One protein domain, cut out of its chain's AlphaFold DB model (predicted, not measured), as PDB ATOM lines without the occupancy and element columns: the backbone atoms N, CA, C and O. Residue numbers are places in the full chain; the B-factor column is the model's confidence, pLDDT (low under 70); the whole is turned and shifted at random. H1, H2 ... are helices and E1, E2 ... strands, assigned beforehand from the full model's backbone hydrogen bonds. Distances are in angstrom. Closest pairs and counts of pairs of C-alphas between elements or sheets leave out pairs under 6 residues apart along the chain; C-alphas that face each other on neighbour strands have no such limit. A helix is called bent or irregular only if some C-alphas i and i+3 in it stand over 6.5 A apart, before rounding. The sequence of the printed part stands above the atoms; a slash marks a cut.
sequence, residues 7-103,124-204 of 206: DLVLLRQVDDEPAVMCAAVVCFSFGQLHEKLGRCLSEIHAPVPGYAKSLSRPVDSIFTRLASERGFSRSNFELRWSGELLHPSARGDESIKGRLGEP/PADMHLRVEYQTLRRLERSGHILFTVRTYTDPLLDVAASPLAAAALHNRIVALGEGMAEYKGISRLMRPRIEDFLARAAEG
ATOM      1  N   ASP A   7       5.464 -28.132  24.002       96.56
ATOM      2  CA  ASP A   7       4.283 -27.955  23.173       96.56
ATOM      3  C   ASP A   7       3.275 -27.079  23.912       96.56
ATOM      4  O   ASP A   7       3.130 -27.159  25.138       96.56
ATOM      5  N   LEU A   8       2.570 -26.246  23.157       97.69
ATOM      6  CA  LEU A   8       1.631 -25.267  23.682       97.69
ATOM      7  C   LEU A   8       0.257 -25.531  23.091       97.69
ATOM      8  O   LEU A   8       0.089 -25.522  21.875       97.69
ATOM      9  N   VAL A   9      -0.741 -25.701  23.946       97.69
ATOM     10  CA  VAL A   9      -2.140 -25.851  23.554       97.69
ATOM     11  C   VAL A   9      -2.946 -24.785  24.280       97.69
ATOM     12  O   VAL A   9      -2.822 -24.606  25.490       97.69
ATOM     13  N   LEU A  10      -3.778 -24.069  23.537       97.75
ATOM     14  CA  LEU A  10      -4.703 -23.087  24.071       97.75
ATOM     15  C   LEU A  10      -6.119 -23.646  24.000       97.75
ATOM     16  O   LEU A  10      -6.604 -24.047  22.937       97.75
ATOM     17  N   LEU A  11      -6.775 -23.656  25.152       97.50
ATOM     18  CA  LEU A  11      -8.137 -24.126  25.307       97.50
ATOM     19  C   LEU A  11      -9.028 -22.932  25.659       97.50
ATOM     20  O   LEU A  11      -8.725 -22.157  26.571       97.50
ATOM     21  N   ARG A  12     -10.129 -22.775  24.930       96.31
ATOM     22  CA  ARG A  12     -11.179 -21.806  25.241       96.31
ATOM     23  C   ARG A  12     -12.257 -22.501  26.060       96.31
ATOM     24  O   ARG A  12     -12.717 -23.571  25.678       96.31
ATOM     25  N   GLN A  13     -12.679 -21.859  27.138       94.38
ATOM     26  CA  GLN A  13     -13.816 -22.278  27.944       94.38
ATOM     27  C   GLN A  13     -14.726 -21.065  28.132       94.38
ATOM     28  O   GLN A  13     -14.224 -19.986  28.449       94.38
ATOM     29  N   VAL A  14     -16.019 -21.231  27.873       89.94
ATOM     30  CA  VAL A  14     -17.038 -20.192  28.055       89.94
ATOM     31  C   VAL A  14     -18.010 -20.724  29.093       89.94
ATOM     32  O   VAL A  14     -18.546 -21.811  28.902       89.94
ATOM     33  N   ASP A  15     -18.186 -19.987  30.185       86.19
ATOM     34  CA  ASP A  15     -19.013 -20.404  31.318       86.19
ATOM     35  C   ASP A  15     -18.663 -21.836  31.781       86.19
ATOM     36  O   ASP A  15     -17.482 -22.156  31.959       86.19
ATOM     37  N   ASP A  16     -19.668 -22.698  31.944       82.62
ATOM     38  CA  ASP A  16     -19.518 -24.099  32.354       82.62
ATOM     39  C   ASP A  16     -19.397 -25.080  31.172       82.62
ATOM     40  O   ASP A  16     -19.410 -26.299  31.367       82.62
ATOM     41  N   GLU A  17     -19.256 -24.581  29.940       89.00
ATOM     42  CA  GLU A  17     -19.097 -25.447  28.772       89.00
ATOM     43  C   GLU A  17     -17.750 -26.193  28.795       89.00
ATOM     44  O   GLU A  17     -16.754 -25.705  29.352       89.00
ATOM     45  N   PRO A  18     -17.663 -27.376  28.159       89.75
ATOM     46  CA  PRO A  18     -16.408 -28.098  28.020       89.75
ATOM     47  C   PRO A  18     -15.329 -27.261  27.325       89.75
ATOM     48  O   PRO A  18     -15.577 -26.577  26.333       89.75
ATOM     49  N   ALA A  19     -14.090 -27.360  27.811       93.69
ATOM     50  CA  ALA A  19     -12.963 -26.677  27.192       93.69
ATOM     51  C   ALA A  19     -12.701 -27.208  25.767       93.69
ATOM     52  O   ALA A  19     -12.622 -28.420  25.547       93.69
ATOM     53  N   VAL A  20     -12.528 -26.290  24.814       96.31
ATOM     54  CA  VAL A  20     -12.324 -26.567  23.383       96.31
ATOM     55  C   VAL A  20     -10.937 -26.120  22.944       96.31
ATOM     56  O   VAL A  20     -10.522 -24.999  23.242       96.31
ATOM     57  N   MET A  21     -10.225 -26.959  22.188       97.62
ATOM     58  CA  MET A  21      -8.930 -26.587  21.611       97.62
ATOM     59  C   MET A  21      -9.101 -25.528  20.524       97.62
ATOM     60  O   MET A  21      -9.673 -25.806  19.476       97.62
ATOM     61  N   CYS A  22      -8.588 -24.317  20.751       97.12
ATOM     62  CA  CYS A  22      -8.732 -23.204  19.806       97.12
ATOM     63  C   CYS A  22      -7.427 -22.814  19.103       97.12
ATOM     64  O   CYS A  22      -7.474 -22.219  18.030       97.12
ATOM     65  N   ALA A  23      -6.271 -23.159  19.672       97.00
ATOM     66  CA  ALA A  23      -4.972 -22.997  19.029       97.00
ATOM     67  C   ALA A  23      -3.966 -23.979  19.629       97.00
ATOM     68  O   ALA A  23      -4.090 -24.351  20.794       97.00
ATOM     69  N   ALA A  24      -2.949 -24.374  18.866       96.25
ATOM     70  CA  ALA A  24      -1.846 -25.154  19.405       96.25
ATOM     71  C   ALA A  24      -0.589 -25.082  18.525       96.25
ATOM     72  O   ALA A  24      -0.669 -24.851  17.320       96.25
ATOM     73  N   VAL A  25       0.565 -25.319  19.145       94.62
ATOM     74  CA  VAL A  25       1.841 -25.645  18.505       94.62
ATOM     75  C   VAL A  25       2.329 -26.926  19.163       94.62
ATOM     76  O   VAL A  25       2.671 -26.915  20.344       94.62
ATOM     77  N   VAL A  26       2.300 -28.024  18.413       92.56
ATOM     78  CA  VAL A  26       2.598 -29.363  18.924       92.56
ATOM     79  C   VAL A  26       3.585 -30.031  17.987       92.56
ATOM     80  O   VAL A  26       3.271 -30.300  16.828       92.56
ATOM     81  N   CYS A  27       4.786 -30.265  18.497       89.25
ATOM     82  CA  CYS A  27       5.870 -30.912  17.780       89.25
ATOM     83  C   CYS A  27       6.219 -32.264  18.400       89.25
ATOM     84  O   CYS A  27       6.680 -33.140  17.677       89.25
ATOM     85  N   PHE A  28       6.015 -32.452  19.708       90.81
ATOM     86  CA  PHE A  28       6.621 -33.571  20.430       90.81
ATOM     87  C   PHE A  28       5.600 -34.530  21.046       90.81
ATOM     88  O   PHE A  28       5.812 -35.736  21.003       90.81
ATOM     89  N   SER A  29       4.530 -34.023  21.659       89.69
ATOM     90  CA  SER A  29       3.614 -34.716  22.584       89.69
ATOM     91  C   SER A  29       2.567 -35.600  21.924       89.69
ATOM     92  O   SER A  29       2.444 -36.777  22.257       89.69
ATOM     93  N   PHE A  30       1.812 -35.058  20.976       88.69
ATOM     94  CA  PHE A  30       0.753 -35.785  20.284       88.69
ATOM     95  C   PHE A  30       0.614 -35.319  18.834       88.69
ATOM     96  O   PHE A  30       1.189 -34.309  18.435       88.69
ATOM     97  N   GLY A  31      -0.152 -36.069  18.038       86.12
ATOM     98  CA  GLY A  31      -0.335 -35.803  16.611       86.12
ATOM     99  C   GLY A  31      -1.746 -35.427  16.187       86.12
ATOM    100  O   GLY A  31      -2.595 -35.093  17.013       86.12
ATOM    101  N   GLN A  32      -1.980 -35.473  14.872       84.88
ATOM    102  CA  GLN A  32      -3.252 -35.170  14.192       84.88
ATOM    103  C   GLN A  32      -3.937 -33.909  14.737       84.88
ATOM    104  O   GLN A  32      -5.086 -33.936  15.178       84.88
ATOM    105  N   LEU A  33      -3.209 -32.788  14.756       88.88
ATOM    106  CA  LEU A  33      -3.735 -31.533  15.296       88.88
ATOM    107  C   LEU A  33      -5.010 -31.081  14.565       88.88
ATOM    108  O   LEU A  33      -5.922 -30.551  15.190       88.88
ATOM    109  N   HIS A  34      -5.084 -31.333  13.255       88.00
ATOM    110  CA  HIS A  34      -6.221 -30.969  12.410       88.00
ATOM    111  C   HIS A  34      -7.525 -31.681  12.808       88.00
ATOM    112  O   HIS A  34      -8.597 -31.122  12.625       88.00
ATOM    113  N   GLU A  35      -7.442 -32.873  13.403       89.69
ATOM    114  CA  GLU A  35      -8.609 -33.608  13.909       89.69
ATOM    115  C   GLU A  35      -9.051 -33.120  15.294       89.69
ATOM    116  O   GLU A  35     -10.205 -33.300  15.682       89.69
ATOM    117  N   LYS A  36      -8.123 -32.522  16.054       93.00
ATOM    118  CA  LYS A  36      -8.310 -32.114  17.456       93.00
ATOM    119  C   LYS A  36      -8.676 -30.638  17.596       93.00
ATOM    120  O   LYS A  36      -9.318 -30.258  18.573       93.00
ATOM    121  N   LEU A  37      -8.280 -29.799  16.641       95.50
ATOM    122  CA  LEU A  37      -8.614 -28.381  16.640       95.50
ATOM    123  C   LEU A  37     -10.136 -28.198  16.543       95.50
ATOM    124  O   LEU A  37     -10.798 -28.795  15.700       95.50
ATOM    125  N   GLY A  38     -10.695 -27.374  17.426       96.44
ATOM    126  CA  GLY A  38     -12.134 -27.132  17.531       96.44
ATOM    127  C   GLY A  38     -12.914 -28.206  18.295       96.44
ATOM    128  O   GLY A  38     -14.103 -28.009  18.535       96.44
ATOM    129  N   ARG A  39     -12.272 -29.301  18.719       96.56
ATOM    130  CA  ARG A  39     -12.904 -30.355  19.522       96.56
ATOM    131  C   ARG A  39     -12.850 -30.043  21.007       96.56
ATOM    132  O   ARG A  39     -11.910 -29.400  21.492       96.56
ATOM    133  N   CYS A  40     -13.855 -30.519  21.732       93.88
ATOM    134  CA  CYS A  40     -13.854 -30.447  23.183       93.88
ATOM    135  C   CYS A  40     -12.952 -31.528  23.794       93.88
ATOM    136  O   CYS A  40     -12.521 -32.483  23.140       93.88
ATOM    137  N   LEU A  41     -12.649 -31.373  25.080       90.19
ATOM    138  CA  LEU A  41     -11.709 -32.247  25.771       90.19
ATOM    139  C   LEU A  41     -12.130 -33.725  25.749       90.19
ATOM    140  O   LEU A  41     -11.271 -34.589  25.588       90.19
ATOM    141  N   SER A  42     -13.425 -34.027  25.873       90.06
ATOM    142  CA  SER A  42     -13.918 -35.409  25.856       90.06
ATOM    143  C   SER A  42     -13.793 -36.065  24.480       90.06
ATOM    144  O   SER A  42     -13.395 -37.225  24.411       90.06
ATOM    145  N   GLU A  43     -14.046 -35.323  23.398       93.88
ATOM    146  CA  GLU A  43     -13.838 -35.791  22.022       93.88
ATOM    147  C   GLU A  43     -12.357 -36.098  21.759       93.88
ATOM    148  O   GLU A  43     -12.025 -37.169  21.255       93.88
ATOM    149  N   ILE A  44     -11.453 -35.196  22.168       93.12
ATOM    150  CA  ILE A  44     -10.000 -35.378  22.003       93.12
ATOM    151  C   ILE A  44      -9.508 -36.627  22.751       93.12
ATOM    152  O   ILE A  44      -8.617 -37.333  22.274       93.12
ATOM    153  N   HIS A  45     -10.082 -36.908  23.923       91.62
ATOM    154  CA  HIS A  45      -9.686 -38.027  24.778       91.62
ATOM    155  C   HIS A  45     -10.482 -39.316  24.537       91.62
ATOM    156  O   HIS A  45     -10.257 -40.294  25.250       91.62
ATOM    157  N   ALA A  46     -11.359 -39.371  23.529       91.88
ATOM    158  CA  ALA A  46     -12.122 -40.575  23.197       91.88
ATOM    159  C   ALA A  46     -11.264 -41.856  23.041       91.88
ATOM    160  O   ALA A  46     -11.711 -42.909  23.500       91.88
ATOM    161  N   PRO A  47     -10.025 -41.810  22.497       90.12
ATOM    162  CA  PRO A  47      -9.167 -42.996  22.395       90.12
ATOM    163  C   PRO A  47      -8.587 -43.497  23.727       90.12
ATOM    164  O   PRO A  47      -7.977 -44.565  23.757       90.12
ATOM    165  N   VAL A  48      -8.696 -42.734  24.820       91.31
ATOM    166  CA  VAL A  48      -8.084 -43.087  26.108       91.31
ATOM    167  C   VAL A  48      -8.948 -44.131  26.832       91.31
ATOM    168  O   VAL A  48     -10.099 -43.838  27.183       91.31
ATOM    169  N   PRO A  49      -8.414 -45.329  27.143       92.50
ATOM    170  CA  PRO A  49      -9.185 -46.384  27.794       92.50
ATOM    171  C   PRO A  49      -9.786 -45.929  29.127       92.50
ATOM    172  O   PRO A  49      -9.088 -45.435  30.013       92.50
ATOM    173  N   GLY A  50     -11.099 -46.105  29.274       89.75
ATOM    174  CA  GLY A  50     -11.832 -45.748  30.490       89.75
ATOM    175  C   GLY A  50     -12.117 -44.253  30.671       89.75
ATOM    176  O   GLY A  50     -12.760 -43.900  31.659       89.75
ATOM    177  N   TYR A  51     -11.725 -43.377  29.735       90.38
ATOM    178  CA  TYR A  51     -11.859 -41.929  29.920       90.38
ATOM    179  C   TYR A  51     -13.296 -41.486  30.193       90.38
ATOM    180  O   TYR A  51     -13.574 -40.891  31.234       90.38
ATOM    181  N   ALA A  52     -14.228 -41.845  29.306       88.62
ATOM    182  CA  ALA A  52     -15.636 -41.478  29.445       88.62
ATOM    183  C   ALA A  52     -16.272 -42.031  30.735       88.62
ATOM    184  O   ALA A  52     -17.166 -41.405  31.300       88.62
ATOM    185  N   LYS A  53     -15.792 -43.188  31.214       89.44
ATOM    186  CA  LYS A  53     -16.345 -43.892  32.377       89.44
ATOM    187  C   LYS A  53     -15.848 -43.324  33.707       89.44
ATOM    188  O   LYS A  53     -16.634 -43.257  34.649       89.44
ATOM    189  N   SER A  54     -14.565 -42.973  33.815       87.75
ATOM    190  CA  SER A  54     -13.946 -42.651  35.111       87.75
ATOM    191  C   SER A  54     -13.070 -41.399  35.142       87.75
ATOM    192  O   SER A  54     -12.808 -40.907  36.238       87.75
ATOM    193  N   LEU A  55     -12.628 -40.862  34.000       87.19
ATOM    194  CA  LEU A  55     -11.695 -39.724  33.970       87.19
ATOM    195  C   LEU A  55     -12.340 -38.403  33.556       87.19
ATOM    196  O   LEU A  55     -11.848 -37.365  33.986       87.19
ATOM    197  N   SER A  56     -13.437 -38.427  32.796       88.00
ATOM    198  CA  SER A  56     -14.128 -37.217  32.322       88.00
ATOM    199  C   SER A  56     -14.453 -36.252  33.466       88.00
ATOM    200  O   SER A  56     -13.909 -35.156  33.513       88.00
ATOM    201  N   ARG A  57     -15.222 -36.697  34.469       89.38
ATOM    202  CA  ARG A  57     -15.644 -35.842  35.594       89.38
ATOM    203  C   ARG A  57     -14.477 -35.277  36.423       89.38
ATOM    204  O   ARG A  57     -14.493 -34.077  36.693       89.38
ATOM    205  N   PRO A  58     -13.476 -36.075  36.862       90.31
ATOM    206  CA  PRO A  58     -12.312 -35.519  37.552       90.31
ATOM    207  C   PRO A  58     -11.556 -34.481  36.721       90.31
ATOM    208  O   PRO A  58     -11.128 -33.464  37.264       90.31
ATOM    209  N   VAL A  59     -11.400 -34.731  35.418       90.06
ATOM    210  CA  VAL A  59     -10.720 -33.806  34.511       90.06
ATOM    211  C   VAL A  59     -11.530 -32.519  34.369       90.06
ATOM    212  O   VAL A  59     -10.981 -31.452  34.625       90.06
ATOM    213  N   ASP A  60     -12.827 -32.599  34.082       88.25
ATOM    214  CA  ASP A  60     -13.699 -31.425  33.972       88.25
ATOM    215  C   ASP A  60     -13.661 -30.587  35.261       88.25
ATOM    216  O   ASP A  60     -13.509 -29.369  35.214       88.25
ATOM    217  N   SER A  61     -13.653 -31.238  36.433       89.25
ATOM    218  CA  SER A  61     -13.537 -30.542  37.720       89.25
ATOM    219  C   SER A  61     -12.222 -29.776  37.887       89.25
ATOM    220  O   SER A  61     -12.231 -28.728  38.539       89.25
ATOM    221  N   ILE A  62     -11.102 -30.272  37.346       90.88
ATOM    222  CA  ILE A  62      -9.840 -29.517  37.324       90.88
ATOM    223  C   ILE A  62     -10.038 -28.255  36.489       90.88
ATOM    224  O   ILE A  62      -9.719 -27.167  36.956       90.88
ATOM    225  N   PHE A  63     -10.616 -28.387  35.294       90.12
ATOM    226  CA  PHE A  63     -10.825 -27.273  34.370       90.12
ATOM    227  C   PHE A  63     -11.741 -26.185  34.940       90.12
ATOM    228  O   PHE A  63     -11.378 -25.009  34.900       90.12
ATOM    229  N   THR A  64     -12.853 -26.566  35.572       87.44
ATOM    230  CA  THR A  64     -13.757 -25.630  36.262       87.44
ATOM    231  C   THR A  64     -13.060 -24.879  37.403       87.44
ATOM    232  O   THR A  64     -13.332 -23.704  37.626       87.44
ATOM    233  N   ARG A  65     -12.137 -25.527  38.128       89.81
ATOM    234  CA  ARG A  65     -11.443 -24.934  39.291       89.81
ATOM    235  C   ARG A  65     -10.141 -24.211  38.946       89.81
ATOM    236  O   ARG A  65      -9.559 -23.582  39.829       89.81
ATOM    237  N   LEU A  66      -9.647 -24.329  37.712       92.19
ATOM    238  CA  LEU A  66      -8.415 -23.667  37.289       92.19
ATOM    239  C   LEU A  66      -8.578 -22.153  37.366       92.19
ATOM    240  O   LEU A  66      -9.466 -21.580  36.732       92.19
ATOM    241  N   ALA A  67      -7.657 -21.513  38.075       89.25
ATOM    242  CA  ALA A  67      -7.601 -20.072  38.230       89.25
ATOM    243  C   ALA A  67      -6.280 -19.518  37.681       89.25
ATOM    244  O   ALA A  67      -5.375 -20.262  37.286       89.25
ATOM    245  N   SER A  68      -6.169 -18.197  37.605       92.50
ATOM    246  CA  SER A  68      -4.968 -17.537  37.085       92.50
ATOM    247  C   SER A  68      -3.782 -17.596  38.041       92.50
ATOM    248  O   SER A  68      -2.629 -17.680  37.615       92.50
ATOM    249  N   GLU A  69      -4.066 -17.586  39.335       92.06
ATOM    250  CA  GLU A  69      -3.106 -17.556  40.431       92.06
ATOM    251  C   GLU A  69      -2.600 -18.950  40.820       92.06
ATOM    252  O   GLU A  69      -1.560 -19.074  41.466       92.06
ATOM    253  N   ARG A  70      -3.310 -20.012  40.416       90.38
ATOM    254  CA  ARG A  70      -2.953 -21.403  40.715       90.38
ATOM    255  C   ARG A  70      -3.052 -22.265  39.466       90.38
ATOM    256  O   ARG A  70      -4.130 -22.473  38.919       90.38
ATOM    257  N   GLY A  71      -1.904 -22.788  39.047       92.88
ATOM    258  CA  GLY A  71      -1.833 -23.804  38.006       92.88
ATOM    259  C   GLY A  71      -2.032 -25.214  38.559       92.88
ATOM    260  O   GLY A  71      -1.933 -25.460  39.761       92.88
ATOM    261  N   PHE A  72      -2.269 -26.151  37.652       95.88
ATOM    262  CA  PHE A  72      -2.227 -27.583  37.914       95.88
ATOM    263  C   PHE A  72      -1.054 -28.191  37.150       95.88
ATOM    264  O   PHE A  72      -0.807 -27.820  36.004       95.88
ATOM    265  N   SER A  73      -0.347 -29.143  37.755       96.12
ATOM    266  CA  SER A  73       0.722 -29.878  37.083       96.12
ATOM    267  C   SER A  73       0.614 -31.372  37.335       96.12
ATOM    268  O   SER A  73       0.288 -31.799  38.442       96.12
ATOM    269  N   ARG A  74       0.956 -32.168  36.325       95.44
ATOM    270  CA  ARG A  74       1.046 -33.628  36.421       95.44
ATOM    271  C   ARG A  74       2.171 -34.155  35.542       95.44
ATOM    272  O   ARG A  74       2.674 -33.446  34.675       95.44
ATOM    273  N   SER A  75       2.500 -35.429  35.717       95.69
ATOM    274  CA  SER A  75       3.277 -36.181  34.739       95.69
ATOM    275  C   SER A  75       2.428 -37.273  34.088       95.69
ATOM    276  O   SER A  75       1.547 -37.886  34.704       95.69
ATOM    277  N   ASN A  76       2.698 -37.519  32.814       93.94
ATOM    278  CA  ASN A  76       2.241 -38.683  32.072       93.94
ATOM    279  C   ASN A  76       3.467 -39.445  31.549       93.94
ATOM    280  O   ASN A  76       4.539 -38.865  31.425       93.94
ATOM    281  N   PHE A  77       3.322 -40.741  31.287       96.44
ATOM    282  CA  PHE A  77       4.399 -41.542  30.708       96.44
ATOM    283  C   PHE A  77       3.873 -42.552  29.692       96.44
ATOM    284  O   PHE A  77       2.704 -42.946  29.760       96.44
ATOM    285  N   GLU A  78       4.750 -42.982  28.799       94.12
ATOM    286  CA  GLU A  78       4.571 -44.104  27.877       94.12
ATOM    287  C   GLU A  78       5.937 -44.742  27.578       94.12
ATOM    288  O   GLU A  78       6.974 -44.122  27.817       94.12
ATOM    289  N   LEU A  79       5.939 -45.984  27.091       94.25
ATOM    290  CA  LEU A  79       7.142 -46.649  26.594       94.25
ATOM    291  C   LEU A  79       7.122 -46.691  25.070       94.25
ATOM    292  O   LEU A  79       6.074 -46.912  24.460       94.25
ATOM    293  N   ARG A  80       8.288 -46.468  24.467       90.31
ATOM    294  CA  ARG A  80       8.495 -46.401  23.016       90.31
ATOM    295  C   ARG A  80       9.728 -47.198  22.623       90.31
ATOM    296  O   ARG A  80      10.595 -47.433  23.456       90.31
ATOM    297  N   TRP A  81       9.824 -47.592  21.361       88.12
ATOM    298  CA  TRP A  81      11.019 -48.260  20.837       88.12
ATOM    299  C   TRP A  81      12.075 -47.285  20.321       88.12
ATOM    300  O   TRP A  81      13.239 -47.642  20.223       88.12
ATOM    301  N   SER A  82      11.689 -46.041  20.049       85.81
ATOM    302  CA  SER A  82      12.600 -44.986  19.614       85.81
ATOM    303  C   SER A  82      12.578 -43.811  20.586       85.81
ATOM    304  O   SER A  82      11.528 -43.434  21.114       85.81
ATOM    305  N   GLY A  83      13.760 -43.230  20.797       88.25
ATOM    306  CA  GLY A  83      13.969 -42.011  21.567       88.25
ATOM    307  C   GLY A  83      13.717 -40.729  20.769       88.25
ATOM    308  O   GLY A  83      14.081 -39.649  21.229       88.25
ATOM    309  N   GLU A  84      13.139 -40.808  19.568       88.44
ATOM    310  CA  GLU A  84      12.839 -39.621  18.774       88.44
ATOM    311  C   GLU A  84      11.845 -38.696  19.501       88.44
ATOM    312  O   GLU A  84      10.748 -39.088  19.904       88.44
ATOM    313  N   LEU A  85      12.240 -37.430  19.671       88.38
ATOM    314  CA  LEU A  85      11.398 -36.430  20.327       88.38
ATOM    315  C   LEU A  85      10.270 -35.929  19.424       88.38
ATOM    316  O   LEU A  85       9.182 -35.644  19.926       88.38
ATOM    317  N   LEU A  86      10.536 -35.780  18.123       88.12
ATOM    318  CA  LEU A  86       9.571 -35.268  17.155       88.12
ATOM    319  C   LEU A  86       8.439 -36.283  16.968       88.12
ATOM    320  O   LEU A  86       8.677 -37.440  16.630       88.12
ATOM    321  N   HIS A  87       7.199 -35.843  17.156       84.94
ATOM    322  CA  HIS A  87       6.046 -36.701  16.941       84.94
ATOM    323  C   HIS A  87       5.928 -37.058  15.443       84.94
ATOM    324  O   HIS A  87       5.973 -36.149  14.607       84.94
ATOM    325  N   PRO A  88       5.709 -38.335  15.066       83.25
ATOM    326  CA  PRO A  88       5.709 -38.761  13.660       83.25
ATOM    327  C   PRO A  88       4.685 -38.058  12.766       83.25
ATOM    328  O   PRO A  88       4.905 -37.912  11.564       83.25
ATOM    329  N   SER A  89       3.594 -37.543  13.335       80.12
ATOM    330  CA  SER A  89       2.619 -36.742  12.581       80.12
ATOM    331  C   SER A  89       3.205 -35.462  11.983       80.12
ATOM    332  O   SER A  89       2.657 -34.944  11.017       80.12
ATOM    333  N   ALA A  90       4.324 -34.953  12.512       77.75
ATOM    334  CA  ALA A  90       5.057 -33.847  11.897       77.75
ATOM    335  C   ALA A  90       5.630 -34.215  10.511       77.75
ATOM    336  O   ALA A  90       5.967 -33.328   9.733       77.75
ATOM    337  N   ARG A  91       5.720 -35.517  10.199       79.62
ATOM    338  CA  ARG A  91       6.149 -36.075   8.909       79.62
ATOM    339  C   ARG A  91       5.002 -36.732   8.128       79.62
ATOM    340  O   ARG A  91       5.261 -37.481   7.192       79.62
ATOM    341  N   GLY A  92       3.748 -36.472   8.508       76.38
ATOM    342  CA  GLY A  92       2.568 -37.009   7.823       76.38
ATOM    343  C   GLY A  92       2.109 -38.394   8.288       76.38
ATOM    344  O   GLY A  92       1.283 -39.001   7.620       76.38
ATOM    345  N   ASP A  93       2.609 -38.912   9.416       78.00
ATOM    346  CA  ASP A  93       2.055 -40.131  10.023       78.00
ATOM    347  C   ASP A  93       0.686 -39.840  10.673       78.00
ATOM    348  O   ASP A  93       0.569 -39.040  11.609       78.00
ATOM    349  N   GLU A  94      -0.363 -40.491  10.173       73.62
ATOM    350  CA  GLU A  94      -1.738 -40.303  10.650       73.62
ATOM    351  C   GLU A  94      -2.060 -41.121  11.912       73.62
ATOM    352  O   GLU A  94      -3.081 -40.890  12.556       73.62
ATOM    353  N   SER A  95      -1.181 -42.029  12.349       73.00
ATOM    354  CA  SER A  95      -1.435 -42.851  13.536       73.00
ATOM    355  C   SER A  95      -1.363 -42.039  14.836       73.00
ATOM    356  O   SER A  95      -0.438 -41.256  15.070       73.00
ATOM    357  N   ILE A  96      -2.329 -42.254  15.740       69.25
ATOM    358  CA  ILE A  96      -2.500 -41.479  16.992       69.25
ATOM    359  C   ILE A  96      -1.217 -41.398  17.822       69.25
ATOM    360  O   ILE A  96      -0.927 -40.373  18.438       69.25
ATOM    361  N   LYS A  97      -0.463 -42.496  17.846       67.62
ATOM    362  CA  LYS A  97       0.755 -42.638  18.636       67.62
ATOM    363  C   LYS A  97       2.021 -42.722  17.784       67.62
ATOM    364  O   LYS A  97       3.098 -42.740  18.375       67.62
ATOM    365  N   GLY A  98       1.925 -42.732  16.455       62.19
ATOM    366  CA  GLY A  98       3.078 -42.902  15.575       62.19
ATOM    367  C   GLY A  98       3.628 -44.332  15.558       62.19
ATOM    368  O   GLY A  98       3.452 -45.094  16.515       62.19
ATOM    369  N   ARG A  99       4.422 -44.645  14.528       60.41
ATOM    370  CA  ARG A  99       5.244 -45.871  14.435       60.41
ATOM    371  C   ARG A  99       6.296 -46.047  15.543       60.41
ATOM    372  O   ARG A  99       6.897 -47.101  15.638       60.41
ATOM    373  N   LEU A 100       6.468 -45.080  16.454       55.69
ATOM    374  CA  LEU A 100       7.361 -45.190  17.628       55.69
ATOM    375  C   LEU A 100       6.952 -46.303  18.616       55.69
ATOM    376  O   LEU A 100       7.705 -46.634  19.534       55.69
ATOM    377  N   GLY A 101       5.721 -46.815  18.496       57.19
ATOM    378  CA  GLY A 101       5.244 -48.001  19.216       57.19
ATOM    379  C   GLY A 101       5.704 -49.329  18.605       57.19
ATOM    380  O   GLY A 101       5.486 -50.375  19.213       57.19
ATOM    381  N   GLU A 102       6.383 -49.288  17.460       65.44
ATOM    382  CA  GLU A 102       6.973 -50.436  16.780       65.44
ATOM    383  C   GLU A 102       8.503 -50.332  16.812       65.44
ATOM    384  O   GLU A 102       9.042 -49.224  16.793       65.44
ATOM    385  N   PRO A 103       9.220 -51.461  16.866       60.28
ATOM    386  CA  PRO A 103      10.660 -51.472  16.682       60.28
ATOM    387  C   PRO A 103      11.126 -50.803  15.389       60.28
ATOM    388  O   PRO A 103      10.516 -50.997  14.333       60.28
ATOM    389  N   PRO A 124      13.434 -54.966  26.814       94.25
ATOM    390  CA  PRO A 124      13.236 -53.711  27.538       94.25
ATOM    391  C   PRO A 124      14.425 -52.743  27.446       94.25
ATOM    392  O   PRO A 124      14.218 -51.539  27.376       94.25
ATOM    393  N   ALA A 125      15.661 -53.247  27.384       93.31
ATOM    394  CA  ALA A 125      16.858 -52.414  27.259       93.31
ATOM    395  C   ALA A 125      16.944 -51.638  25.929       93.31
ATOM    396  O   ALA A 125      17.643 -50.632  25.869       93.31
ATOM    397  N   ASP A 126      16.229 -52.077  24.887       92.12
ATOM    398  CA  ASP A 126      16.145 -51.380  23.598       92.12
ATOM    399  C   ASP A 126      14.987 -50.347  23.570       92.12
ATOM    400  O   ASP A 126      14.778 -49.663  22.571       92.12
ATOM    401  N   MET A 127      14.203 -50.232  24.652       94.12
ATOM    402  CA  MET A 127      13.082 -49.291  24.758       94.12
ATOM    403  C   MET A 127      13.501 -47.960  25.387       94.12
ATOM    404  O   MET A 127      14.545 -47.833  26.021       94.12
ATOM    405  N   HIS A 128      12.627 -46.968  25.264       95.56
ATOM    406  CA  HIS A 128      12.748 -45.644  25.855       95.56
ATOM    407  C   HIS A 128      11.540 -45.350  26.746       95.56
ATOM    408  O   HIS A 128      10.390 -45.624  26.380       95.56
ATOM    409  N   LEU A 129      11.799 -44.758  27.911       97.31
ATOM    410  CA  LEU A 129      10.784 -44.124  28.736       97.31
ATOM    411  C   LEU A 129      10.557 -42.706  28.227       97.31
ATOM    412  O   LEU A 129      11.453 -41.868  28.250       97.31
ATOM    413  N   ARG A 130       9.317 -42.413  27.852       96.06
ATOM    414  CA  ARG A 130       8.893 -41.070  27.490       96.06
ATOM    415  C   ARG A 130       8.039 -40.481  28.601       96.06
ATOM    416  O   ARG A 130       7.003 -41.045  28.955       96.06
ATOM    417  N   VAL A 131       8.448 -39.328  29.129       97.06
ATOM    418  CA  VAL A 131       7.744 -38.615  30.203       97.06
ATOM    419  C   VAL A 131       7.291 -37.247  29.718       97.06
ATOM    420  O   VAL A 131       8.054 -36.482  29.139       97.06
ATOM    421  N   GLU A 132       6.036 -36.918  30.000       97.38
ATOM    422  CA  GLU A 132       5.428 -35.635  29.674       97.38
ATOM    423  C   GLU A 132       5.051 -34.904  30.955       97.38
ATOM    424  O   GLU A 132       4.135 -35.318  31.673       97.38
ATOM    425  N   TYR A 133       5.745 -33.803  31.234       97.69
ATOM    426  CA  TYR A 133       5.372 -32.882  32.299       97.69
ATOM    427  C   TYR A 133       4.379 -31.875  31.750       97.69
ATOM    428  O   TYR A 133       4.650 -31.129  30.811       97.69
ATOM    429  N   GLN A 134       3.200 -31.902  32.340       97.88
ATOM    430  CA  GLN A 134       2.009 -31.259  31.840       97.88
ATOM    431  C   GLN A 134       1.598 -30.177  32.825       97.88
ATOM    432  O   GLN A 134       1.442 -30.474  34.011       97.88
ATOM    433  N   THR A 135       1.408 -28.947  32.351       97.06
ATOM    434  CA  THR A 135       0.888 -27.855  33.187       97.06
ATOM    435  C   THR A 135      -0.356 -27.241  32.572       97.06
ATOM    436  O   THR A 135      -0.457 -27.138  31.354       97.06
ATOM    437  N   LEU A 136      -1.307 -26.857  33.416       97.19
ATOM    438  CA  LEU A 136      -2.531 -26.159  33.050       97.19
ATOM    439  C   LEU A 136      -2.618 -24.871  33.861       97.19
ATOM    440  O   LEU A 136      -2.486 -24.902  35.086       97.19
ATOM    441  N   ARG A 137      -2.875 -23.743  33.197       96.31
ATOM    442  CA  ARG A 137      -3.072 -22.454  33.869       96.31
ATOM    443  C   ARG A 137      -4.065 -21.586  33.112       96.31
ATOM    444  O   ARG A 137      -3.975 -21.471  31.892       96.31
ATOM    445  N   ARG A 138      -4.979 -20.934  33.836       96.81
ATOM    446  CA  ARG A 138      -5.866 -19.926  33.245       96.81
ATOM    447  C   ARG A 138      -5.102 -18.615  33.034       96.81
ATOM    448  O   ARG A 138      -4.346 -18.183  33.897       96.81
ATOM    449  N   LEU A 139      -5.265 -17.990  31.877       96.81
ATOM    450  CA  LEU A 139      -4.608 -16.736  31.526       96.81
ATOM    451  C   LEU A 139      -5.456 -15.554  31.999       96.81
ATOM    452  O   LEU A 139      -6.614 -15.435  31.609       96.81
ATOM    453  N   GLU A 140      -4.860 -14.653  32.781       95.12
ATOM    454  CA  GLU A 140      -5.548 -13.522  33.429       95.12
ATOM    455  C   GLU A 140      -6.324 -12.638  32.448       95.12
ATOM    456  O   GLU A 140      -7.469 -12.278  32.695       95.12
ATOM    457  N   ARG A 141      -5.713 -12.301  31.307       95.19
ATOM    458  CA  ARG A 141      -6.296 -11.341  30.357       95.19
ATOM    459  C   ARG A 141      -7.407 -11.920  29.488       95.19
ATOM    460  O   ARG A 141      -8.280 -11.174  29.066       95.19
ATOM    461  N   SER A 142      -7.331 -13.205  29.145       95.50
ATOM    462  CA  SER A 142      -8.225 -13.815  28.150       95.50
ATOM    463  C   SER A 142      -9.165 -14.867  28.725       95.50
ATOM    464  O   SER A 142     -10.027 -15.350  27.995       95.50
ATOM    465  N   GLY A 143      -8.954 -15.310  29.968       94.75
ATOM    466  CA  GLY A 143      -9.685 -16.420  30.583       94.75
ATOM    467  C   GLY A 143      -9.414 -17.796  29.956       94.75
ATOM    468  O   GLY A 143      -9.919 -18.798  30.463       94.75
ATOM    469  N   HIS A 144      -8.613 -17.872  28.886       96.94
ATOM    470  CA  HIS A 144      -8.258 -19.130  28.227       96.94
ATOM    471  C   HIS A 144      -7.338 -19.964  29.112       96.94
ATOM    472  O   HIS A 144      -6.658 -19.440  29.990       96.94
ATOM    473  N   ILE A 145      -7.273 -21.261  28.846       97.38
ATOM    474  CA  ILE A 145      -6.407 -22.184  29.571       97.38
ATOM    475  C   ILE A 145      -5.219 -22.523  28.680       97.38
ATOM    476  O   ILE A 145      -5.383 -23.052  27.581       97.38
ATOM    477  N   LEU A 146      -4.021 -22.208  29.162       97.50
ATOM    478  CA  LEU A 146      -2.776 -22.658  28.564       97.50
ATOM    479  C   LEU A 146      -2.438 -24.039  29.125       97.50
ATOM    480  O   LEU A 146      -2.274 -24.201  30.334       97.50
ATOM    481  N   PHE A 147      -2.325 -25.010  28.228       97.69
ATOM    482  CA  PHE A 147      -1.810 -26.341  28.491       97.69
ATOM    483  C   PHE A 147      -0.412 -26.460  27.881       97.69
ATOM    484  O   PHE A 147      -0.248 -26.286  26.674       97.69
ATOM    485  N   THR A 148       0.600 -26.728  28.704       97.81
ATOM    486  CA  THR A 148       1.975 -26.939  28.233       97.81
ATOM    487  C   THR A 148       2.372 -28.393  28.409       97.81
ATOM    488  O   THR A 148       2.078 -28.984  29.451       97.81
ATOM    489  N   VAL A 149       3.097 -28.948  27.441       97.69
ATOM    490  CA  VAL A 149       3.622 -30.315  27.522       97.69
ATOM    491  C   VAL A 149       5.120 -30.309  27.271       97.69
ATOM    492  O   VAL A 149       5.578 -30.058  26.158       97.69
ATOM    493  N   ARG A 150       5.899 -30.590  28.318       97.31
ATOM    494  CA  ARG A 150       7.345 -30.773  28.224       97.31
ATOM    495  C   ARG A 150       7.665 -32.258  28.126       97.31
ATOM    496  O   ARG A 150       7.482 -32.993  29.095       97.31
ATOM    497  N   THR A 151       8.181 -32.669  26.977       95.50
ATOM    498  CA  THR A 151       8.564 -34.057  26.715       95.50
ATOM    499  C   THR A 151      10.035 -34.312  27.037       95.50
ATOM    500  O   THR A 151      10.912 -33.564  26.596       95.50
ATOM    501  N   TYR A 152      10.279 -35.416  27.737       95.75
ATOM    502  CA  TYR A 152      11.578 -36.056  27.919       95.75
ATOM    503  C   TYR A 152      11.519 -37.486  27.392       95.75
ATOM    504  O   TYR A 152      10.451 -38.105  27.373       95.75
ATOM    505  N   THR A 153      12.665 -37.985  26.956       94.94
ATOM    506  CA  THR A 153      12.843 -39.356  26.498       94.94
ATOM    507  C   THR A 153      14.198 -39.836  26.982       94.94
ATOM    508  O   THR A 153      15.204 -39.173  26.735       94.94
ATOM    509  N   ASP A 154      14.199 -40.952  27.694       96.62
ATOM    510  CA  ASP A 154      15.389 -41.551  28.283       96.62
ATOM    511  C   ASP A 154      15.411 -43.035  27.898       96.62
ATOM    512  O   ASP A 154      14.355 -43.682  27.948       96.62
ATOM    513  N   PRO A 155      16.560 -43.611  27.510       96.62
ATOM    514  CA  PRO A 155      16.683 -45.055  27.358       96.62
ATOM    515  C   PRO A 155      16.207 -45.762  28.630       96.62
ATOM    516  O   PRO A 155      16.559 -45.378  29.747       96.62
ATOM    517  N   LEU A 156      15.410 -46.820  28.486       96.94
ATOM    518  CA  LEU A 156      14.907 -47.565  29.640       96.94
ATOM    519  C   LEU A 156      16.057 -48.224  30.419       96.94
ATOM    520  O   LEU A 156      15.945 -48.424  31.626       96.94
ATOM    521  N   LEU A 157      17.177 -48.495  29.743       96.56
ATOM    522  CA  LEU A 157      18.428 -48.922  30.362       96.56
ATOM    523  C   LEU A 157      18.988 -47.877  31.343       96.56
ATOM    524  O   LEU A 157      19.372 -48.236  32.453       96.56
ATOM    525  N   ASP A 158      18.962 -46.591  30.986       97.19
ATOM    526  CA  ASP A 158      19.442 -45.508  31.857       97.19
ATOM    527  C   ASP A 158      18.516 -45.317  33.065       97.19
ATOM    528  O   ASP A 158      18.971 -45.082  34.184       97.19
ATOM    529  N   VAL A 159      17.203 -45.495  32.870       96.81
ATOM    530  CA  VAL A 159      16.231 -45.519  33.976       96.81
ATOM    531  C   VAL A 159      16.523 -46.682  34.929       96.81
ATOM    532  O   VAL A 159      16.479 -46.503  36.147       96.81
ATOM    533  N   ALA A 160      16.848 -47.859  34.389       97.12
ATOM    534  CA  ALA A 160      17.184 -49.049  35.167       97.12
ATOM    535  C   ALA A 160      18.515 -48.932  35.927       97.12
ATOM    536  O   ALA A 160      18.689 -49.595  36.945       97.12
ATOM    537  N   ALA A 161      19.424 -48.044  35.516       96.62
ATOM    538  CA  ALA A 161      20.648 -47.770  36.269       96.62
ATOM    539  C   ALA A 161      20.382 -47.120  37.646       96.62
ATOM    540  O   ALA A 161      21.269 -47.092  38.501       96.62
ATOM    541  N   SER A 162      19.169 -46.603  37.884       97.44
ATOM    542  CA  SER A 162      18.725 -46.084  39.180       97.44
ATOM    543  C   SER A 162      17.703 -47.031  39.821       97.44
ATOM    544  O   SER A 162      16.540 -47.032  39.405       97.44
ATOM    545  N   PRO A 163      18.064 -47.769  40.892       97.62
ATOM    546  CA  PRO A 163      17.141 -48.696  41.552       97.62
ATOM    547  C   PRO A 163      15.841 -48.037  42.026       97.62
ATOM    548  O   PRO A 163      14.756 -48.604  41.908       97.62
ATOM    549  N   LEU A 164      15.921 -46.785  42.493       97.62
ATOM    550  CA  LEU A 164      14.744 -46.015  42.900       97.62
ATOM    551  C   LEU A 164      13.822 -45.697  41.711       97.62
ATOM    552  O   LEU A 164      12.600 -45.807  41.835       97.62
ATOM    553  N   ALA A 165      14.387 -45.298  40.567       97.06
ATOM    554  CA  ALA A 165      13.601 -44.997  39.372       97.06
ATOM    555  C   ALA A 165      12.987 -46.271  38.775       97.06
ATOM    556  O   ALA A 165      11.806 -46.264  38.414       97.06
ATOM    557  N   ALA A 166      13.750 -47.368  38.752       98.12
ATOM    558  CA  ALA A 166      13.285 -48.682  38.330       98.12
ATOM    559  C   ALA A 166      12.091 -49.153  39.175       98.12
ATOM    560  O   ALA A 166      11.033 -49.461  38.622       98.12
ATOM    561  N   ALA A 167      12.205 -49.088  40.507       98.25
ATOM    562  CA  ALA A 167      11.122 -49.435  41.428       98.25
ATOM    563  C   ALA A 167       9.873 -48.560  41.219       98.25
ATOM    564  O   ALA A 167       8.743 -49.058  41.181       98.25
ATOM    565  N   ALA A 168      10.058 -47.245  41.055       97.62
ATOM    566  CA  ALA A 168       8.952 -46.318  40.835       97.62
ATOM    567  C   ALA A 168       8.218 -46.600  39.515       97.62
ATOM    568  O   ALA A 168       6.983 -46.597  39.487       97.62
ATOM    569  N   LEU A 169       8.950 -46.863  38.428       98.06
ATOM    570  CA  LEU A 169       8.351 -47.196  37.137       98.06
ATOM    571  C   LEU A 169       7.673 -48.570  37.170       98.06
ATOM    572  O   LEU A 169       6.531 -48.676  36.722       98.06
ATOM    573  N   HIS A 170       8.319 -49.580  37.763       98.38
ATOM    574  CA  HIS A 170       7.753 -50.916  37.962       98.38
ATOM    575  C   HIS A 170       6.378 -50.842  38.638       98.38
ATOM    576  O   HIS A 170       5.380 -51.306  38.085       98.38
ATOM    577  N   ASN A 171       6.293 -50.154  39.781       98.06
ATOM    578  CA  ASN A 171       5.047 -50.024  40.539       98.06
ATOM    579  C   ASN A 171       3.938 -49.331  39.734       98.06
ATOM    580  O   ASN A 171       2.766 -49.698  39.840       98.06
ATOM    581  N   ARG A 172       4.291 -48.346  38.895       97.12
ATOM    582  CA  ARG A 172       3.322 -47.693  38.005       97.12
ATOM    583  C   ARG A 172       2.822 -48.628  36.914       97.12
ATOM    584  O   ARG A 172       1.641 -48.546  36.602       97.12
ATOM    585  N   ILE A 173       3.684 -49.467  36.338       97.50
ATOM    586  CA  ILE A 173       3.322 -50.411  35.270       97.50
ATOM    587  C   ILE A 173       2.433 -51.530  35.816       97.50
ATOM    588  O   ILE A 173       1.379 -51.789  35.237       97.50
ATOM    589  N   VAL A 174       2.783 -52.115  36.966       97.25
ATOM    590  CA  VAL A 174       1.979 -53.159  37.628       97.25
ATOM    591  C   VAL A 174       0.557 -52.668  37.925       97.25
ATOM    592  O   VAL A 174      -0.407 -53.404  37.723       97.25
ATOM    593  N   ALA A 175       0.399 -51.399  38.315       96.56
ATOM    594  CA  ALA A 175      -0.905 -50.801  38.603       96.56
ATOM    595  C   ALA A 175      -1.789 -50.539  37.360       96.56
ATOM    596  O   ALA A 175      -2.952 -50.155  37.511       96.56
ATOM    597  N   LEU A 176      -1.279 -50.707  36.132       95.69
ATOM    598  CA  LEU A 176      -2.060 -50.476  34.914       95.69
ATOM    599  C   LEU A 176      -2.988 -51.655  34.599       95.69
ATOM    600  O   LEU A 176      -2.558 -52.808  34.504       95.69
ATOM    601  N   GLY A 177      -4.254 -51.350  34.307       95.12
ATOM    602  CA  GLY A 177      -5.138 -52.281  33.602       95.12
ATOM    603  C   GLY A 177      -4.660 -52.537  32.166       95.12
ATOM    604  O   GLY A 177      -4.003 -51.680  31.574       95.12
ATOM    605  N   GLU A 178      -5.010 -53.696  31.599       92.69
ATOM    606  CA  GLU A 178      -4.509 -54.185  30.298       92.69
ATOM    607  C   GLU A 178      -4.653 -53.149  29.173       92.69
ATOM    608  O   GLU A 178      -3.653 -52.746  28.588       92.69
ATOM    609  N   GLY A 179      -5.854 -52.599  28.962       92.75
ATOM    610  CA  GLY A 179      -6.067 -51.605  27.902       92.75
ATOM    611  C   GLY A 179      -5.235 -50.324  28.068       92.75
ATOM    612  O   GLY A 179      -4.776 -49.752  27.084       92.75
ATOM    613  N   MET A 180      -4.988 -49.872  29.304       94.50
ATOM    614  CA  MET A 180      -4.143 -48.694  29.544       94.50
ATOM    615  C   MET A 180      -2.656 -49.008  29.345       94.50
ATOM    616  O   MET A 180      -1.913 -48.133  28.904       94.50
ATOM    617  N   ALA A 181      -2.220 -50.230  29.663       94.44
ATOM    618  CA  ALA A 181      -0.863 -50.684  29.375       94.44
ATOM    619  C   ALA A 181      -0.609 -50.682  27.859       94.44
ATOM    620  O   ALA A 181       0.337 -50.038  27.407       94.44
ATOM    621  N   GLU A 182      -1.515 -51.266  27.070       91.31
ATOM    622  CA  GLU A 182      -1.421 -51.261  25.604       91.31
ATOM    623  C   GLU A 182      -1.415 -49.838  25.034       91.31
ATOM    624  O   GLU A 182      -0.532 -49.486  24.250       91.31
ATOM    625  N   TYR A 183      -2.319 -48.973  25.507       90.62
ATOM    626  CA  TYR A 183      -2.365 -47.561  25.106       90.62
ATOM    627  C   TYR A 183      -1.064 -46.791  25.416       90.62
ATOM    628  O   TYR A 183      -0.751 -45.797  24.757       90.62
ATOM    629  N   LYS A 184      -0.295 -47.239  26.417       92.75
ATOM    630  CA  LYS A 184       0.999 -46.668  26.825       92.75
ATOM    631  C   LYS A 184       2.207 -47.329  26.152       92.75
ATOM    632  O   LYS A 184       3.329 -47.065  26.579       92.75
ATOM    633  N   GLY A 185       1.996 -48.165  25.134       90.44
ATOM    634  CA  GLY A 185       3.074 -48.863  24.422       90.44
ATOM    635  C   GLY A 185       3.626 -50.081  25.170       90.44
ATOM    636  O   GLY A 185       4.696 -50.583  24.838       90.44
ATOM    637  N   ILE A 186       2.906 -50.570  26.182       93.06
ATOM    638  CA  ILE A 186       3.279 -51.732  26.990       93.06
ATOM    639  C   ILE A 186       2.428 -52.913  26.522       93.06
ATOM    640  O   ILE A 186       1.386 -53.222  27.101       93.06
ATOM    641  N   SER A 187       2.848 -53.540  25.424       91.31
ATOM    642  CA  SER A 187       2.107 -54.657  24.831       91.31
ATOM    643  C   SER A 187       2.026 -55.851  25.782       91.31
ATOM    644  O   SER A 187       2.918 -56.073  26.605       91.31
ATOM    645  N   ARG A 188       0.990 -56.680  25.627       90.81
ATOM    646  CA  ARG A 188       0.809 -57.909  26.415       90.81
ATOM    647  C   ARG A 188       2.030 -58.837  26.388       90.81
ATOM    648  O   ARG A 188       2.333 -59.467  27.394       90.81
ATOM    649  N   LEU A 189       2.737 -58.896  25.258       89.19
ATOM    650  CA  LEU A 189       3.956 -59.693  25.103       89.19
ATOM    651  C   LEU A 189       5.154 -59.086  25.849       89.19
ATOM    652  O   LEU A 189       5.949 -59.815  26.437       89.19
ATOM    653  N   MET A 190       5.304 -57.759  25.815       91.06
ATOM    654  CA  MET A 190       6.468 -57.078  26.388       91.06
ATOM    655  C   MET A 190       6.300 -56.783  27.882       91.06
ATOM    656  O   MET A 190       7.292 -56.722  28.605       91.06
ATOM    657  N   ARG A 191       5.058 -56.654  28.368       95.12
ATOM    658  CA  ARG A 191       4.748 -56.301  29.758       95.12
ATOM    659  C   ARG A 191       5.478 -57.173  30.789       95.12
ATOM    660  O   ARG A 191       6.174 -56.582  31.611       95.12
ATOM    661  N   PRO A 192       5.432 -58.523  30.733       96.06
ATOM    662  CA  PRO A 192       6.127 -59.346  31.725       96.06
ATOM    663  C   PRO A 192       7.645 -59.153  31.685       96.06
ATOM    664  O   PRO A 192       8.295 -59.166  32.723       96.06
ATOM    665  N   ARG A 193       8.214 -58.923  30.493       95.75
ATOM    666  CA  ARG A 193       9.655 -58.689  30.313       95.75
ATOM    667  C   ARG A 193      10.075 -57.340  30.898       95.75
ATOM    668  O   ARG A 193      11.132 -57.259  31.508       95.75
ATOM    669  N   ILE A 194       9.260 -56.296  30.721       97.19
ATOM    670  CA  ILE A 194       9.501 -54.966  31.304       97.19
ATOM    671  C   ILE A 194       9.399 -55.016  32.829       97.19
ATOM    672  O   ILE A 194      10.264 -54.469  33.506       97.19
ATOM    673  N   GLU A 195       8.356 -55.656  33.363       98.00
ATOM    674  CA  GLU A 195       8.157 -55.787  34.811       98.00
ATOM    675  C   GLU A 195       9.347 -56.519  35.451       98.00
ATOM    676  O   GLU A 195       9.978 -55.981  36.356       98.00
ATOM    677  N   ASP A 196       9.741 -57.668  34.904       97.94
ATOM    678  CA  ASP A 196      10.908 -58.438  35.350       97.94
ATOM    679  C   ASP A 196      12.235 -57.657  35.233       97.94
ATOM    680  O   ASP A 196      13.047 -57.642  36.162       97.94
ATOM    681  N   PHE A 197      12.449 -56.944  34.123       97.88
ATOM    682  CA  PHE A 197      13.630 -56.098  33.922       97.88
ATOM    683  C   PHE A 197      13.747 -54.992  34.979       97.88
ATOM    684  O   PHE A 197      14.813 -54.817  35.569       97.88
ATOM    685  N   LEU A 198      12.653 -54.273  35.245       98.31
ATOM    686  CA  LEU A 198      12.635 -53.189  36.229       98.31
ATOM    687  C   LEU A 198      12.679 -53.706  37.670       98.31
ATOM    688  O   LEU A 198      13.273 -53.049  38.520       98.31
ATOM    689  N   ALA A 199      12.079 -54.868  37.950       98.06
ATOM    690  CA  ALA A 199      12.135 -55.496  39.266       98.06
ATOM    691  C   ALA A 199      13.575 -55.879  39.638       98.06
ATOM    692  O   ALA A 199      14.040 -55.495  40.706       98.06
ATOM    693  N   ARG A 200      14.319 -56.526  38.728       97.69
ATOM    694  CA  ARG A 200      15.747 -56.814  38.950       97.69
ATOM    695  C   ARG A 200      16.573 -55.545  39.145       97.69
ATOM    696  O   ARG A 200      17.361 -55.465  40.078       97.69
ATOM    697  N   ALA A 201      16.357 -54.539  38.298       97.25
ATOM    698  CA  ALA A 201      17.048 -53.257  38.404       97.25
ATOM    699  C   ALA A 201      16.761 -52.520  39.729       97.25
ATOM    700  O   ALA A 201      17.596 -51.768  40.231       97.25
ATOM    701  N   ALA A 202      15.582 -52.733  40.321       96.81
ATOM    702  CA  ALA A 202      15.224 -52.176  41.622       96.81
ATOM    703  C   ALA A 202      15.995 -52.817  42.792       96.81
ATOM    704  O   ALA A 202      16.120 -52.192  43.846       96.81
ATOM    705  N   GLU A 203      16.520 -54.031  42.616       95.25
ATOM    706  CA  GLU A 203      17.326 -54.742  43.620       95.25
ATOM    707  C   GLU A 203      18.818 -54.368  43.548       95.25
ATOM    708  O   GLU A 203      19.549 -54.540  44.525       95.25
ATOM    709  N   GLY A 204      19.272 -53.810  42.422       83.31
ATOM    710  CA  GLY A 204      20.647 -53.368  42.201       83.31
ATOM    711  C   GLY A 204      20.956 -53.153  40.713       83.31
ATOM    712  O   GLY A 204      20.108 -53.423  39.866       83.31
TER     713      GLY A 204
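Overview. This is residues 7 to 103 and 124 to 204 of the 206 residues of the protein "Hypothetical protein" of Coccolithus braarudii (UniProt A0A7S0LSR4). A long, twisted and curled sheet of five strands runs through most of the domain's length; the long strand E5 leads at one end into a small helical head, in which H5, H6 and H8 sit together. Toward the other end, H1, H2 and H3 follow one another from beside the edge strand E2 round to the other edge strand E3; H7 lies on the head's side of the domain, near E3 and close to H6 and H8, and H4 lies off the sheet. The printed part has 178 residues with five named strands and eight named helices, in the order E1 E2 H1 H2 H3 E3 H4 E4 E5 H5 H6 H7 H8, and its class is mixed, helices and strands. The sheet's order is E2 E1 E5 E4 E3, antiparallel throughout. The whole is compact, with a radius of gyration of the C-alphas of 17.3 A and spans of 51 by 34 by 28 A.

Arrangement. Begin at E1, residues 7 to 12, which forms a hairpin with E2, residues 20 to 25; look there for N 10 and O 23, 2.8 A apart and within hydrogen-bond range. The other neighbour of E1 is E5, residues 145 to 155, antiparallel at 154 degrees, with N 9 and O 147 at 2.8 A. E5 forms a hairpin with E4, residues 128 to 138, where N 133 and O 150 are 2.9 A apart. Beside E4 find the edge strand E3, residues 72 to 80, antiparallel at 158 degrees, with N 76 and O 132 at 2.9 A. H1, residues 33 to 36, only grazes the sheet; its closest C-alphas to E2 are those of Met 21 and Lys 36, 6.9 A apart. H2, residues 41 to 44, also only grazes the sheet, and its Leu 41 comes closest to Val 20 of E2, 6.2 A between C-alphas. H3, residues 51 to 65, only just touches H2, with 3 pairs of C-alphas within 8 A, through its residues 51 to 56 alone; the closest are those of Ser 42 and Ser 56, 6.7 A. With residues 62 to 65 H3 only grazes the sheet. H4, residues 88 to 91, is not on the sheet and touches no helix. H5, residues 156 to 160, only grazes the sheet and touches H8, residues 191 to 203, with the C-alphas of Ala 160 and Ala 201 closest at 5.3 A. H6, residues 163 to 174, touches H8 at a shallow tilt of 29 degrees, opposite ways, with the C-alphas of Pro 163 and Ala 202 closest at 4.0 A. H5 and H6 only just touch, with 3 pairs of C-alphas within 8 A, and only at the corner by their link. H7, residues 178 to 183, only grazes the sheet and is near E3, with 7 pairs of C-alphas within 10 A. Every O i to N i+4 pair is within hydrogen-bond range in H5, H6, H7 and H8, and 8 of 11 are in H3; H1, H2 and H4 are too short for such a pair.

Along the chain. Find C-alpha 7 at (4.283, -27.955, 23.173), where E1 begins. E3 covers 26.3 A, and E4 and E5 cover 32.6 A each; E4 starts at C-alpha 128, (12.748, -45.644, 25.855). H3 covers 19.4 A and is irregular, with C-alphas 54 and 57 lying 7.0 A apart. H6 covers 16.3 A, and H8 runs 18.8 A to C-alpha 203 at (17.326, -54.742, 43.620).

Size, cuts and confidence. The two C-alphas farthest apart are those of Asp 15 and Gly 204, 52.7 A. Residues 104 to 123 are not printed, and C-alphas 103 and 124 are 11.4 A apart across this cut, in the link from H4 to E4. Of the links that are printed whole, none is long. The mean pLDDT of the printed part is 91.5; look for values under 70 at residues 96 to 103, in the stretch 92 to 103 with no named element.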